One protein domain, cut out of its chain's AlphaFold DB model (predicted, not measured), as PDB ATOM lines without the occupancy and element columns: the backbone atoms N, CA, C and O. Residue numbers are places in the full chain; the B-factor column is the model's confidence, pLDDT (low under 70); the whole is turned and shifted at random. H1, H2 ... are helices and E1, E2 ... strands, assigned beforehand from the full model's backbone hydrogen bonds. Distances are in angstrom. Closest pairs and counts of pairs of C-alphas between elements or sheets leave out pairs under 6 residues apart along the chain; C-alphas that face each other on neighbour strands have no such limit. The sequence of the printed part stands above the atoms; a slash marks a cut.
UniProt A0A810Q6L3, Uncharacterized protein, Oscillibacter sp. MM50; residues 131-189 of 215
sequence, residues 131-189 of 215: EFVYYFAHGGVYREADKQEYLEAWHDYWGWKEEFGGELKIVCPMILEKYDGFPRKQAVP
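What this domain is: This is residues 131 to 189 of the 215 residues of an uncharacterized protein of Oscillibacter sp. MM50 (UniProt A0A810Q6L3). A small, strongly twisted sheet of three antiparallel strands makes one end of an elongated domain, and a helical hairpin, H1 and H2, makes the other end, the two helices partly overlapping one face of the sheet while its other face is bare. H1 packs on the sheet with residues 147 to 157 and H2 with residues 172 to 179, and the turn between the helices lies at the far end of the long axis from the end of E3. The printed part has 59 residues with, along the chain, E1, E2, H1, H2 and E3; the sheet order is E2, E1, E3. The class is mixed, helices and strands; the whole is compact, with a radius of gyration of the C-alphas of 11.8 A and spans of 38 by 22 by 15 A.

Where its parts are: E1 is residues 131 to 138, 22.8 A from first to last C-alpha, and begins with C-alpha 131 at (78.016, 42.995, 87.720). E2 is residues 141 to 145, 12.9 A long. H1 is residues 147 to 163, 24.3 A long, from C-alpha 147 at (83.305, 51.902, 88.613). H2 is residues 168 to 179, 15.9 A long. E3 is residues 182 to 189, 21.9 A long, and ends with C-alpha 189 at (74.982, 38.780, 80.645).

How they stand to each other: E1 is the inner strand. E1 and E2 form a hairpin, antiparallel at 146 degrees, with N 136 and O 143 2.8 A apart, within hydrogen-bond range. E1 and E3 are antiparallel at 145 degrees, with N 184 and O 135 within hydrogen-bond range at 2.8 A. E2, H1 H2 and E3 make a split strand-helix-strand unit, two strands running the same way with E1 between them, and its crossover is right-handed. H1 and H2 are on the same face of the sheet, two layers, helices over one face. H1, at a height of 9.8 A over the sheet, lies over E3 and, only just, with 3 of its C-alphas, over E1; it runs slantwise to the strands, at 36 degrees to E3 on the local plane. The closest C-alphas of H1 and E3 are those of Tyr 150 and Pro 183, 5.7 A apart. H2, at a height of 8.3 A, lies over E3 and runs along the strands, at 23 degrees to E3 on the local plane; its closest C-alpha pair with E3 is Leu 176 and Phe 182, 6.4 A apart. H1 and H2, a helical hairpin, touch at a shallow tilt of 29 degrees, opposite ways, the closest C-alphas being those of Trp 160 and Val 171, 6.1 A apart. Every O i to N i+4 pair is within hydrogen-bond range in H1, and 7 of 8 in H2.

The domain as a whole: The C-alphas of Gly 165 and Pro 189, the two farthest apart, are 38.2 A apart. The printed part has no cut, and its four links are tight. The mean pLDDT of the printed part is 93.8, and no printed residue is under 70.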
ATOM      1  N   GLU A 131      76.810  42.903  88.538       91.75
ATOM      2  CA  GLU A 131      78.016  42.995  87.720       91.75
ATOM      3  C   GLU A 131      77.787  43.879  86.492       91.75
ATOM      4  O   GLU A 131      76.844  43.692  85.711       91.75
ATOM      5  N   PHE A 132      78.657  44.875  86.318       92.38
ATOM      6  CA  PHE A 132      78.570  45.844  85.231       92.38
ATOM      7  C   PHE A 132      79.943  46.119  84.630       92.38
ATOM      8  O   PHE A 132      80.914  46.314  85.355       92.38
ATOM      9  N   VAL A 133      79.979  46.250  83.307       92.06
ATOM     10  CA  VAL A 133      81.088  46.875  82.584       92.06
ATOM     11  C   VAL A 133      80.845  48.379  82.543       92.06
ATOM     12  O   VAL A 133      79.750  48.833  82.184       92.06
ATOM     13  N   TYR A 134      81.866  49.149  82.907       94.19
ATOM     14  CA  TYR A 134      81.861  50.607  82.866       94.19
ATOM     15  C   TYR A 134      82.763  51.083  81.734       94.19
ATOM     16  O   TYR A 134      83.823  50.516  81.482       94.19
ATOM     17  N   TYR A 135      82.311  52.094  81.001       93.94
ATOM     18  CA  TYR A 135      83.031  52.568  79.827       93.94
ATOM     19  C   TYR A 135      82.619  53.987  79.449       93.94
ATOM     20  O   TYR A 135      81.534  54.458  79.799       93.94
ATOM     21  N   PHE A 136      83.468  54.645  78.671       94.31
ATOM     22  CA  PHE A 136      83.194  55.919  78.027       94.31
ATOM     23  C   PHE A 136      83.018  55.709  76.527       94.31
ATOM     24  O   PHE A 136      83.764  54.956  75.901       94.31
ATOM     25  N   ALA A 137      82.004  56.356  75.944       90.94
ATOM     26  CA  ALA A 137      81.797  56.294  74.500       90.94
ATOM     27  C   ALA A 137      81.247  57.588  73.900       90.94
ATOM     28  O   ALA A 137      80.265  58.158  74.395       90.94
ATOM     29  N   HIS A 138      81.841  58.010  72.783       89.25
ATOM     30  CA  HIS A 138      81.367  59.105  71.938       89.25
ATOM     31  C   HIS A 138      81.966  58.999  70.527       89.25
ATOM     32  O   HIS A 138      83.147  58.723  70.378       89.25
ATOM     33  N   GLY A 139      81.168  59.220  69.476       82.12
ATOM     34  CA  GLY A 139      81.694  59.342  68.106       82.12
ATOM     35  C   GLY A 139      82.483  58.133  67.573       82.12
ATOM     36  O   GLY A 139      83.367  58.318  66.748       82.12
ATOM     37  N   GLY A 140      82.191  56.914  68.041       75.19
ATOM     38  CA  GLY A 140      82.934  55.698  67.672       75.19
ATOM     39  C   GLY A 140      84.151  55.402  68.556       75.19
ATOM     40  O   GLY A 140      84.744  54.338  68.422       75.19
ATOM     41  N   VAL A 141      84.487  56.295  69.492       80.00
ATOM     42  CA  VAL A 141      85.475  56.039  70.545       80.00
ATOM     43  C   VAL A 141      84.839  55.175  71.632       80.00
ATOM     44  O   VAL A 141      83.701  55.426  72.042       80.00
ATOM     45  N   TYR A 142      85.583  54.169  72.086       87.06
ATOM     46  CA  TYR A 142      85.275  53.318  73.231       87.06
ATOM     47  C   TYR A 142      86.507  53.260  74.131       87.06
ATOM     48  O   TYR A 142      87.604  52.972  73.652       87.06
ATOM     49  N   ARG A 143      86.317  53.519  75.424       89.69
ATOM     50  CA  ARG A 143      87.361  53.401  76.440       89.69
ATOM     51  C   ARG A 143      86.796  52.713  77.668       89.69
ATOM     52  O   ARG A 143      85.767  53.137  78.192       89.69
ATOM     53  N   GLU A 144      87.472  51.676  78.128       91.06
ATOM     54  CA  GLU A 144      87.111  51.000  79.370       91.06
ATOM     55  C   GLU A 144      87.383  51.887  80.578       91.06
ATOM     56  O   GLU A 144      88.281  52.735  80.570       91.06
ATOM     57  N   ALA A 145      86.566  51.696  81.603       93.56
ATOM     58  CA  ALA A 145      86.647  52.420  82.853       93.56
ATOM     59  C   ALA A 145      86.352  51.477  84.010       93.56
ATOM     60  O   ALA A 145      85.645  50.477  83.864       93.56
ATOM     61  N   ASP A 146      86.840  51.836  85.188       94.94
ATOM     62  CA  ASP A 146      86.356  51.221  86.409       94.94
ATOM     63  C   ASP A 146      85.100  51.944  86.934       94.94
ATOM     64  O   ASP A 146      84.649  52.986  86.439       94.94
ATOM     65  N   LYS A 147      84.496  51.351  87.964       95.38
ATOM     66  CA  LYS A 147      83.305  51.902  88.613       95.38
ATOM     67  C   LYS A 147      83.567  53.262  89.258       95.38
ATOM     68  O   LYS A 147      82.644  54.073  89.321       95.38
ATOM     69  N   GLN A 148      84.766  53.483  89.790       97.12
ATOM     70  CA  GLN A 148      85.104  54.719  90.481       97.12
ATOM     71  C   GLN A 148      85.161  55.871  89.478       97.12
ATOM     72  O   GLN A 148      84.449  56.854  89.661       97.12
ATOM     73  N   GLU A 149      85.885  55.701  88.377       97.31
ATOM     74  CA  GLU A 149      85.988  56.691  87.309       97.31
ATOM     75  C   GLU A 149      84.613  57.008  86.692       97.31
ATOM     76  O   GLU A 149      84.265  58.169  86.470       97.31
ATOM     77  N   TYR A 150      83.769  55.990  86.488       97.00
ATOM     78  CA  TYR A 150      82.383  56.189  86.049       97.00
ATOM     79  C   TYR A 150      81.572  57.069  87.018       97.00
ATOM     80  O   TYR A 150      80.787  57.918  86.583       97.00
ATOM     81  N   LEU A 151      81.713  56.851  88.330       97.50
ATOM     82  CA  LEU A 151      81.002  57.627  89.349       97.50
ATOM     83  C   LEU A 151      81.539  59.057  89.441       97.50
ATOM     84  O   LEU A 151      80.740  59.986  89.562       97.50
ATOM     85  N   GLU A 152      82.855  59.233  89.337       98.00
ATOM     86  CA  GLU A 152      83.519  60.539  89.293       98.00
ATOM     87  C   GLU A 152      83.042  61.363  88.091       98.00
ATOM     88  O   GLU A 152      82.649  62.517  88.251       98.00
ATOM     89  N   ALA A 153      82.940  60.753  86.907       97.44
ATOM     90  CA  ALA A 153      82.433  61.438  85.721       97.44
ATOM     91  C   ALA A 153      80.979  61.906  85.868       97.44
ATOM     92  O   ALA A 153      80.630  63.008  85.438       97.44
ATOM     93  N   TRP A 154      80.115  61.100  86.493       97.88
ATOM     94  CA  TRP A 154      78.748  61.538  86.784       97.88
ATOM     95  C   TRP A 154      78.699  62.625  87.851       97.88
ATOM     96  O   TRP A 154      77.901  63.552  87.717       97.88
ATOM     97  N   HIS A 155      79.534  62.532  88.884       97.75
ATOM     98  CA  HIS A 155      79.647  63.569  89.903       97.75
ATOM     99  C   HIS A 155      80.037  64.914  89.274       97.75
ATOM    100  O   HIS A 155      79.341  65.906  89.485       97.75
ATOM    101  N   ASP A 156      81.069  64.931  88.430       97.81
ATOM    102  CA  ASP A 156      81.502  66.132  87.712       97.81
ATOM    103  C   ASP A 156      80.422  66.664  86.773       97.81
ATOM    104  O   ASP A 156      80.150  67.862  86.766       97.81
ATOM    105  N   TYR A 157      79.756  65.784  86.017       97.38
ATOM    106  CA  TYR A 157      78.669  66.190  85.128       97.38
ATOM    107  C   TYR A 157      77.572  66.931  85.894       97.38
ATOM    108  O   TYR A 157      77.118  67.983  85.449       97.38
ATOM    109  N   TRP A 158      77.132  66.397  87.037       97.50
ATOM    110  CA  TRP A 158      76.080  67.027  87.831       97.50
ATOM    111  C   TRP A 158      76.560  68.304  88.520       97.50
ATOM    112  O   TRP A 158      75.818  69.285  88.504       97.50
ATOM    113  N   GLY A 159      77.794  68.323  89.035       97.50
ATOM    114  CA  GLY A 159      78.403  69.514  89.629       97.50
ATOM    115  C   GLY A 159      78.523  70.665  88.629       97.50
ATOM    116  O   GLY A 159      78.029  71.760  88.881       97.50
ATOM    117  N   TRP A 160      79.069  70.405  87.440       97.56
ATOM    118  CA  TRP A 160      79.154  71.406  86.373       97.56
ATOM    119  C   TRP A 160      77.780  71.796  85.838       97.56
ATOM    120  O   TRP A 160      77.538  72.955  85.517       97.56
ATOM    121  N   LYS A 161      76.835  70.855  85.760       96.56
ATOM    122  CA  LYS A 161      75.463  71.183  85.365       96.56
ATOM    123  C   LYS A 161      74.805  72.150  86.347       96.56
ATOM    124  O   LYS A 161      74.059  73.015  85.899       96.56
ATOM    125  N   GLU A 162      75.060  72.016  87.642       96.25
ATOM    126  CA  GLU A 162      74.587  72.965  88.650       96.25
ATOM    127  C   GLU A 162      75.301  74.320  88.526       96.25
ATOM    128  O   GLU A 162      74.635  75.352  88.444       96.25
ATOM    129  N   GLU A 163      76.630  74.313  88.414       95.69
ATOM    130  CA  GLU A 163      77.466  75.516  88.285       95.69
ATOM    131  C   GLU A 163      77.106  76.366  87.053       95.69
ATOM    132  O   GLU A 163      76.964  77.585  87.149       95.69
ATOM    133  N   PHE A 164      76.893  75.724  85.902       95.00
ATOM    134  CA  PHE A 164      76.587  76.382  84.629       95.00
ATOM    135  C   PHE A 164      75.082  76.456  84.328       95.00
ATOM    136  O   PHE A 164      74.679  76.514  83.167       95.00
ATOM    137  N   GLY A 165      74.221  76.405  85.353       92.12
ATOM    138  CA  GLY A 165      72.778  76.644  85.205       92.12
ATOM    139  C   GLY A 165      72.053  75.676  84.259       92.12
ATOM    140  O   GLY A 165      71.012  76.009  83.697       92.12
ATOM    141  N   GLY A 166      72.592  74.473  84.059       90.56
ATOM    142  CA  GLY A 166      72.027  73.454  83.180       90.56
ATOM    143  C   GLY A 166      72.431  73.552  81.708       90.56
ATOM    144  O   GLY A 166      71.863  72.820  80.890       90.56
ATOM    145  N   GLU A 167      73.392  74.403  81.339       93.06
ATOM    146  CA  GLU A 167      73.820  74.578  79.948       93.06
ATOM    147  C   GLU A 167      74.601  73.373  79.396       93.06
ATOM    148  O   GLU A 167      75.830  73.310  79.398       93.06
ATOM    149  N   LEU A 168      73.874  72.412  78.820       93.25
ATOM    150  CA  LEU A 168      74.462  71.189  78.258       93.25
ATOM    151  C   LEU A 168      75.484  71.447  77.140       93.25
ATOM    152  O   LEU A 168      76.364  70.623  76.927       93.25
ATOM    153  N   LYS A 169      75.407  72.582  76.433       95.69
ATOM    154  CA  LYS A 169      76.391  72.950  75.398       95.69
ATOM    155  C   LYS A 169      77.779  73.257  75.966       95.69
ATOM    156  O   LYS A 169      78.730  73.231  75.197       95.69
ATOM    157  N   ILE A 170      77.881  73.534  77.265       94.62
ATOM    158  CA  ILE A 170      79.139  73.762  77.985       94.62
ATOM    159  C   ILE A 170      79.562  72.466  78.681       94.62
ATOM    160  O   ILE A 170      80.662  71.966  78.462       94.62
ATOM    161  N   VAL A 171      78.648  71.870  79.450       96.06
ATOM    162  CA  VAL A 171      78.938  70.694  80.287       96.06
ATOM    163  C   VAL A 171      79.319  69.469  79.451       96.06
ATOM    164  O   VAL A 171      80.240  68.736  79.805       96.06
ATOM    165  N   CYS A 172      78.633  69.231  78.329       95.19
ATOM    166  CA  CYS A 172      78.895  68.067  77.486       95.19
ATOM    167  C   CYS A 172      80.316  68.083  76.887       95.19
ATOM    168  O   CYS A 172      81.007  67.081  77.054       95.19
ATOM    169  N   PRO A 173      80.791  69.169  76.240       96.44
ATOM    170  CA  PRO A 173      82.188  69.273  75.817       96.44
ATOM    171  C   PRO A 173      83.203  69.072  76.941       96.44
ATOM    172  O   PRO A 173      84.177  68.369  76.719       96.44
ATOM    173  N   MET A 174      82.959  69.604  78.144       97.12
ATOM    174  CA  MET A 174      83.877  69.424  79.281       97.12
ATOM    175  C   MET A 174      83.998  67.955  79.708       97.12
ATOM    176  O   MET A 174      85.094  67.481  79.997       97.12
ATOM    177  N   ILE A 175      82.886  67.212  79.718       96.88
ATOM    178  CA  ILE A 175      82.916  65.765  79.981       96.88
ATOM    179  C   ILE A 175      83.673  65.027  78.881       96.88
ATOM    180  O   ILE A 175      84.501  64.172  79.183       96.88
ATOM    181  N   LEU A 176      83.407  65.367  77.619       95.25
ATOM    182  CA  LEU A 176      84.089  64.754  76.481       95.25
ATOM    183  C   LEU A 176      85.596  65.018  76.504       95.25
ATOM    184  O   LEU A 176      86.356  64.101  76.226       95.25
ATOM    185  N   GLU A 177      86.019  66.231  76.856       95.00
ATOM    186  CA  GLU A 177      87.428  66.617  76.952       95.00
ATOM    187  C   GLU A 177      88.138  65.934  78.125       95.00
ATOM    188  O   GLU A 177      89.284  65.519  77.990       95.00
ATOM    189  N   LYS A 178      87.470  65.795  79.277       95.94
ATOM    190  CA  LYS A 178      88.084  65.194  80.467       95.94
ATOM    191  C   LYS A 178      88.150  63.666  80.409       95.94
ATOM    192  O   LYS A 178      89.112  63.092  80.908       95.94
ATOM    193  N   TYR A 179      87.120  63.015  79.867       94.81
ATOM    194  CA  TYR A 179      86.938  61.563  79.980       94.81
ATOM    195  C   TYR A 179      87.008  60.803  78.646       94.81
ATOM    196  O   TYR A 179      86.862  59.575  78.646       94.81
ATOM    197  N   ASP A 180      87.209  61.507  77.526       92.12
ATOM    198  CA  ASP A 180      87.224  60.971  76.154       92.12
ATOM    199  C   ASP A 180      85.916  60.269  75.737       92.12
ATOM    200  O   ASP A 180      85.869  59.420  74.845       92.12
ATOM    201  N   GLY A 181      84.804  60.625  76.381       93.38
ATOM    202  CA  GLY A 181      83.489  60.089  76.062       93.38
ATOM    203  C   GLY A 181      82.463  60.338  77.157       93.38
ATOM    204  O   GLY A 181      82.755  60.932  78.191       93.38
ATOM    205  N   PHE A 182      81.232  59.876  76.935       94.88
ATOM    206  CA  PHE A 182      80.202  59.914  77.974       94.88
ATOM    207  C   PHE A 182      80.225  58.647  78.827       94.88
ATOM    208  O   PHE A 182      80.276  57.561  78.238       94.88
ATOM    209  N   PRO A 183      80.104  58.764  80.165       95.75
ATOM    210  CA  PRO A 183      80.074  57.615  81.058       95.75
ATOM    211  C   PRO A 183      78.838  56.755  80.793       95.75
ATOM    212  O   PRO A 183      77.697  57.229  80.781       95.75
ATOM    213  N   ARG A 184      79.060  55.461  80.596       93.50
ATOM    214  CA  ARG A 184      78.041  54.439  80.356       93.50
ATOM    215  C   ARG A 184      78.333  53.214  81.211       93.50
ATOM    216  O   ARG A 184      79.459  52.981  81.643       93.50
ATOM    217  N   LYS A 185      77.286  52.431  81.461       93.00
ATOM    218  CA  LYS A 185      77.401  51.122  82.099       93.00
ATOM    219  C   LYS A 185      76.528  50.106  81.383       93.00
ATOM    220  O   LYS A 185      75.433  50.450  80.929       93.00
ATOM    221  N   GLN A 186      76.986  48.865  81.336       90.88
ATOM    222  CA  GLN A 186      76.252  47.737  80.783       90.88
ATOM    223  C   GLN A 186      76.284  46.577  81.769       90.88
ATOM    224  O   GLN A 186      77.337  46.238  82.289       90.88
ATOM    225  N   ALA A 187      75.121  45.993  82.043       91.94
ATOM    226  CA  ALA A 187      75.032  44.799  82.872       91.94
ATOM    227  C   ALA A 187      75.671  43.605  82.156       91.94
ATOM    228  O   ALA A 187      75.433  43.413  80.960       91.94
ATOM    229  N   VAL A 188      76.435  42.805  82.895       92.69
ATOM    230  CA  VAL A 188      77.026  41.568  82.375       92.69
ATOM    231  C   VAL A 188      75.910  40.551  82.078       92.69
ATOM    232  O   VAL A 188      74.987  40.421  82.889       92.69
ATOM    233  N   PRO A 189      75.928  39.858  80.923       94.19
ATOM    234  CA  PRO A 189      74.982  38.780  80.645       94.19
ATOM    235  C   PRO A 189      75.215  37.574  81.564       94.19
ATOM    236  O   PRO A 189      76.336  37.093  81.687       94.19
TER     237      PRO A 189